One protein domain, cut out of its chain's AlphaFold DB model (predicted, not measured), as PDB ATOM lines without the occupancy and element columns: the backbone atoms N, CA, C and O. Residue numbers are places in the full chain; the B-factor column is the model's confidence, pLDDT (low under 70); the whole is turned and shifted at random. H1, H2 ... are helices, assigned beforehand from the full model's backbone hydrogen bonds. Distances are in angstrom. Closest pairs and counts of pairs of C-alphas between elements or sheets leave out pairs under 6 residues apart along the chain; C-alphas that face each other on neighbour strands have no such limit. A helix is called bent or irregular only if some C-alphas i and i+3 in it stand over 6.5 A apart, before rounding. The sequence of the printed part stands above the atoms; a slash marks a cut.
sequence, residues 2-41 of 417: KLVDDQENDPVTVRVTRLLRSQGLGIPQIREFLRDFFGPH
ATOM      1  N   LYS A   2     169.534 173.054 283.631       50.28
ATOM      2  CA  LYS A   2     170.443 173.965 282.894       50.28
ATOM      3  C   LYS A   2     170.947 175.124 283.768       50.28
ATOM      4  O   LYS A   2     172.026 175.621 283.522       50.28
ATOM      5  N   LEU A   3     170.227 175.467 284.845       52.03
ATOM      6  CA  LEU A   3     170.663 176.491 285.805       52.03
ATOM      7  C   LEU A   3     171.922 176.120 286.608       52.03
ATOM      8  O   LEU A   3     172.610 177.019 287.067       52.03
ATOM      9  N   VAL A   4     172.209 174.830 286.809       55.53
ATOM     10  CA  VAL A   4     173.343 174.395 287.650       55.53
ATOM     11  C   VAL A   4     174.670 174.539 286.899       55.53
ATOM     12  O   VAL A   4     175.644 175.010 287.473       55.53
ATOM     13  N   ASP A   5     174.687 174.236 285.599       56.31
ATOM     14  CA  ASP A   5     175.895 174.348 284.768       56.31
ATOM     15  C   ASP A   5     176.240 175.817 284.450       56.31
ATOM     16  O   ASP A   5     177.412 176.178 284.323       56.31
ATOM     17  N   ASP A   6     175.226 176.690 284.380       58.47
ATOM     18  CA  ASP A   6     175.423 178.138 284.227       58.47
ATOM     19  C   ASP A   6     176.005 178.772 285.509       58.47
ATOM     20  O   ASP A   6     176.738 179.759 285.431       58.47
ATOM     21  N   GLN A   7     175.744 178.184 286.686       55.50
ATOM     22  CA  GLN A   7     176.290 178.636 287.972       55.50
ATOM     23  C   GLN A   7     177.751 178.221 288.187       55.50
ATOM     24  O   GLN A   7     178.486 178.960 288.840       55.50
ATOM     25  N   GLU A   8     178.210 177.098 287.620       59.81
ATOM     26  CA  GLU A   8     179.623 176.683 287.708       59.81
ATOM     27  C   GLU A   8     180.568 177.632 286.938       59.81
ATOM     28  O   GLU A   8     181.759 177.696 287.241       59.81
ATOM     29  N   ASN A   9     180.033 178.414 285.992       64.62
ATOM     30  CA  ASN A   9     180.774 179.410 285.211       64.62
ATOM     31  C   ASN A   9     180.565 180.860 285.686       64.62
ATOM     32  O   ASN A   9     181.104 181.787 285.074       64.62
ATOM     33  N   ASP A  10     179.813 181.079 286.768       80.88
ATOM     34  CA  ASP A  10     179.677 182.406 287.372       80.88
ATOM     35  C   ASP A  10     181.037 182.835 287.967       80.88
ATOM     36  O   ASP A  10     181.621 182.089 288.766       80.88
ATOM     37  N   PRO A  11     181.572 184.024 287.626       81.88
ATOM     38  CA  PRO A  11     182.819 184.522 288.204       81.88
ATOM     39  C   PRO A  11     182.833 184.524 289.741       81.88
ATOM     40  O   PRO A  11     183.907 184.371 290.328       81.88
ATOM     41  N   VAL A  12     181.683 184.679 290.403       82.69
ATOM     42  CA  VAL A  12     181.572 184.619 291.868       82.69
ATOM     43  C   VAL A  12     181.715 183.180 292.362       82.69
ATOM     44  O   VAL A  12     182.572 182.906 293.205       82.69
ATOM     45  N   THR A  13     180.965 182.242 291.784       85.69
ATOM     46  CA  THR A  13     181.053 180.810 292.109       85.69
ATOM     47  C   THR A  13     182.457 180.253 291.876       85.69
ATOM     48  O   THR A  13     182.968 179.494 292.700       85.69
ATOM     49  N   VAL A  14     183.137 180.672 290.804       85.12
ATOM     50  CA  VAL A  14     184.520 180.258 290.508       85.12
ATOM     51  C   VAL A  14     185.503 180.785 291.555       85.12
ATOM     52  O   VAL A  14     186.408 180.053 291.964       85.12
ATOM     53  N   ARG A  15     185.343 182.031 292.021       87.50
ATOM     54  CA  ARG A  15     186.176 182.589 293.103       87.50
ATOM     55  C   ARG A  15     185.978 181.824 294.409       87.50
ATOM     56  O   ARG A  15     186.966 181.419 295.013       87.50
ATOM     57  N   VAL A  16     184.727 181.570 294.792       87.75
ATOM     58  CA  VAL A  16     184.385 180.785 295.991       87.75
ATOM     59  C   VAL A  16     184.948 179.366 295.881       87.75
ATOM     60  O   VAL A  16     185.620 178.895 296.787       87.75
ATOM     61  N   THR A  17     184.792 178.722 294.726       87.69
ATOM     62  CA  THR A  17     185.365 177.396 294.445       87.69
ATOM     63  C   THR A  17     186.886 177.372 294.592       87.69
ATOM     64  O   THR A  17     187.426 176.418 295.147       87.69
ATOM     65  N   ARG A  18     187.603 178.393 294.096       87.00
ATOM     66  CA  ARG A  18     189.067 178.483 294.242       87.00
ATOM     67  C   ARG A  18     189.482 178.642 295.701       87.00
ATOM     68  O   ARG A  18     190.427 177.981 296.116       87.00
ATOM     69  N   LEU A  19     188.760 179.465 296.458       92.00
ATOM     70  CA  LEU A  19     189.011 179.662 297.882       92.00
ATOM     71  C   LEU A  19     188.801 178.359 298.666       92.00
ATOM     72  O   LEU A  19     189.687 177.931 299.399       92.00
ATOM     73  N   LEU A  20     187.680 177.672 298.440       90.75
ATOM     74  CA  LEU A  20     187.377 176.415 299.127       90.75
ATOM     75  C   LEU A  20     188.369 175.300 298.758       90.75
ATOM     76  O   LEU A  20     188.765 174.524 299.620       90.75
ATOM     77  N   ARG A  21     188.858 175.257 297.508       88.62
ATOM     78  CA  ARG A  21     189.950 174.341 297.133       88.62
ATOM     79  C   ARG A  21     191.268 174.675 297.821       88.62
ATOM     80  O   ARG A  21     191.967 173.754 298.218       88.62
ATOM     81  N   SER A  22     191.618 175.958 297.968       91.56
ATOM     82  CA  SER A  22     192.837 176.347 298.699       91.56
ATOM     83  C   SER A  22     192.786 175.983 300.184       91.56
ATOM     84  O   SER A  22     193.827 175.837 300.805       91.56
ATOM     85  N   GLN A  23     191.582 175.783 300.727       89.31
ATOM     86  CA  GLN A  23     191.345 175.284 302.083       89.31
ATOM     87  C   GLN A  23     191.301 173.746 302.164       89.31
ATOM     88  O   GLN A  23     190.992 173.207 303.218       89.31
ATOM     89  N   GLY A  24     191.567 173.031 301.065       90.44
ATOM     90  CA  GLY A  24     191.600 171.565 301.041       90.44
ATOM     91  C   GLY A  24     190.237 170.874 300.904       90.44
ATOM     92  O   GLY A  24     190.171 169.651 300.983       90.44
ATOM     93  N   LEU A  25     189.141 171.608 300.663       90.88
ATOM     94  CA  LEU A  25     187.816 170.993 300.516       90.88
ATOM     95  C   LEU A  25     187.705 170.194 299.212       90.88
ATOM     96  O   LEU A  25     188.054 170.660 298.121       90.88
ATOM     97  N   GLY A  26     187.144 168.990 299.315       89.75
ATOM     98  CA  GLY A  26     186.920 168.117 298.168       89.75
ATOM     99  C   GLY A  26     185.837 168.655 297.225       89.75
ATOM    100  O   GLY A  26     184.866 169.280 297.647       89.75
ATOM    101  N   ILE A  27     185.939 168.335 295.930       83.69
ATOM    102  CA  ILE A  27     184.929 168.673 294.905       83.69
ATOM    103  C   ILE A  27     183.475 168.365 295.337       83.69
ATOM    104  O   ILE A  27     182.616 169.222 295.109       83.69
ATOM    105  N   PRO A  28     183.142 167.206 295.950       86.69
ATOM    106  CA  PRO A  28     181.770 166.946 296.395       86.69
ATOM    107  C   PRO A  28     181.296 167.903 297.501       86.69
ATOM    108  O   PRO A  28     180.165 168.376 297.430       86.69
ATOM    109  N   GLN A  29     182.164 168.255 298.454       86.62
ATOM    110  CA  GLN A  29     181.856 169.192 299.543       86.62
ATOM    111  C   GLN A  29     181.662 170.615 299.013       86.62
ATOM    112  O   GLN A  29     180.730 171.312 299.402       86.62
ATOM    113  N   ILE A  30     182.497 171.027 298.056       88.38
ATOM    114  CA  ILE A  30     182.364 172.328 297.395       88.38
ATOM    115  C   ILE A  30     181.030 172.414 296.644       88.38
ATOM    116  O   ILE A  30     180.350 173.433 296.721       88.38
ATOM    117  N   ARG A  31     180.616 171.352 295.944       84.25
ATOM    118  CA  ARG A  31     179.316 171.325 295.250       84.25
ATOM    119  C   ARG A  31     178.134 171.428 296.211       84.25
ATOM    120  O   ARG A  31     177.158 172.100 295.883       84.25
ATOM    121  N   GLU A  32     178.210 170.770 297.363       84.56
ATOM    122  CA  GLU A  32     177.184 170.868 298.404       84.56
ATOM    123  C   GLU A  32     177.125 172.284 298.986       84.56
ATOM    124  O   GLU A  32     176.056 172.890 299.008       84.56
ATOM    125  N   PHE A  33     178.282 172.864 299.317       86.31
ATOM    126  CA  PHE A  33     178.383 174.239 299.799       86.31
ATOM    127  C   PHE A  33     177.806 175.250 298.802       86.31
ATOM    128  O   PHE A  33     177.008 176.106 299.170       86.31
ATOM    129  N   LEU A  34     178.170 175.147 297.521       86.06
ATOM    130  CA  LEU A  34     177.672 176.056 296.487       86.06
ATOM    131  C   LEU A  34     176.168 175.912 296.271       86.06
ATOM    132  O   LEU A  34     175.482 176.913 296.069       86.06
ATOM    133  N   ARG A  35     175.640 174.687 296.339       83.44
ATOM    134  CA  ARG A  35     174.198 174.441 296.255       83.44
ATOM    135  C   ARG A  35     173.457 175.048 297.443       83.44
ATOM    136  O   ARG A  35     172.359 175.559 297.257       83.44
ATOM    137  N   ASP A  36     174.042 175.003 298.631       81.19
ATOM    138  CA  ASP A  36     173.434 175.537 299.848       81.19
ATOM    139  C   ASP A  36     173.524 177.062 299.926       81.19
ATOM    140  O   ASP A  36     172.589 177.717 300.386       81.19
ATOM    141  N   PHE A  37     174.623 177.628 299.432       82.44
ATOM    142  CA  PHE A  37     174.892 179.060 299.469       82.44
ATOM    143  C   PHE A  37     174.215 179.830 298.324       82.44
ATOM    144  O   PHE A  37     173.649 180.894 298.553       82.44
ATOM    145  N   PHE A  38     174.248 179.294 297.097       80.62
ATOM    146  CA  PHE A  38     173.666 179.918 295.895       80.62
ATOM    147  C   PHE A  38     172.341 179.287 295.450       80.62
ATOM    148  O   PHE A  38     171.737 179.721 294.463       80.62
ATOM    149  N   GLY A  39     171.880 178.249 296.145       76.31
ATOM    150  CA  GLY A  39     170.550 177.699 295.929       76.31
ATOM    151  C   GLY A  39     169.475 178.710 296.331       76.31
ATOM    152  O   GLY A  39     169.694 179.524 297.229       76.31
ATOM    153  N   PRO A  40     168.289 178.677 295.697       73.38
ATOM    154  CA  PRO A  40     167.155 179.444 296.193       73.38
ATOM    155  C   PRO A  40     166.949 179.064 297.660       73.38
ATOM    156  O   PRO A  40     166.800 177.876 297.945       73.38
ATOM    157  N   HIS A  41     166.987 180.053 298.564       55.97
ATOM    158  CA  HIS A  41     166.770 179.890 300.004       55.97
ATOM    159  C   HIS A  41     165.349 179.379 300.268       55.97
ATOM    160  O   HIS A  41     164.469 180.096 300.734       55.97
TER     161      HIS A  41
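AT A GLANCE: This is residues 2 to 41 of the 417 residues of an uncharacterized protein of Tritrichomonas foetus (UniProt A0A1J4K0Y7). Two helices of equal residue count, H2 and H3, fold back on each other as a helical hairpin that opens like a V away from its turn, and a short helix, H1, lies by the open end, next to the first part of H2 and near H3. The hairpin is only loosely closed, with its two helices steeply tilted to each other, and H1 clearly touches neither of them. The printed part has 40 residues with three named helices, in the order H1, H2, H3 along the chain, and no named strand; the class is all helix. The whole is compact, with a radius of gyration of the C-alphas of 9.7 A, and the C-alphas span 27 by 19 by 15 A along their three main axes.

IN THESE COORDINATES: The printed part begins with Lys 2, whose C-alpha is at (170.443, 173.965, 282.894). H1 follows as residues 3 to 8, Leu 3 to Glu 8, and measures 9.2 A from first to last C-alpha; C-alpha 3 is at (170.663, 176.491, 285.805). Asn 9 and Asp 10 lie between it and the next helix. H2 is residues 11 to 22, Pro 11 to Ser 22, and measures 16.7 A from its first C-alpha to its last; C-alpha 11 is at (182.819, 184.522, 288.204). Residues 23 to 26, Gln 23, Gly 24, Leu 25 and Gly 26, come between H2 and the third helix. H3 is residues 27 to 38, Ile 27 to Phe 38, with 15.9 A from first to last C-alpha, and its C-alpha 38 is at (173.666, 179.918, 295.895). Gly 39, Pro 40 and His 41 follow it. H2 and H3 are the longest helices by residues, with 12 each, while H1 has 6.

HOW THE PARTS SIT: H2 and H3 form a helical hairpin, two helices that follow each other in the chain, touch and run opposite ways. They touch with 5 pairs of C-alphas within 8 A, and their closest C-alphas are those of Thr 17 and Ile 30, 6.6 A apart. Their lines stand at a steep tilt of 41 degrees, and their centres are 10.6 A apart. H1 and H2 are close but not clearly touching, with 2 pairs of C-alphas within 8 A. The closest C-alphas of these two are those of Gln 7 and Thr 13, 6.7 A apart. H1 and H2 run the same way at a steep tilt of 54 degrees, with their centres 14.0 A apart. H1 and H3 are near each other, with no pair of C-alphas within 8 A but 8 pairs within 10 A. In the backbones of H1, H2 and H3, every pair of O of residue i and N of residue i+4 inside the helix is within hydrogen-bond range. No helix is bent or irregular.

THE WHOLE: The two C-alphas farthest apart in the domain are those of Lys 2 and Gln 23, at 28.4 A. The first and last printed C-alphas, of Lys 2 and His 41, are 18.5 A apart. The printed part has no cut and runs from residue 2 to residue 41 of a full chain of 417 residues. Both links are tight: 2 residues lie between H1 and H2, and 4 residues lie between H2 and H3. The mean pLDDT of the printed part is 79.0. Nine residues are under 70, namely residues 2 to 9 and residue 41, where the model's confidence is low. The mean pLDDT of H1 is 56, against 87 for H2 and 85 for H3.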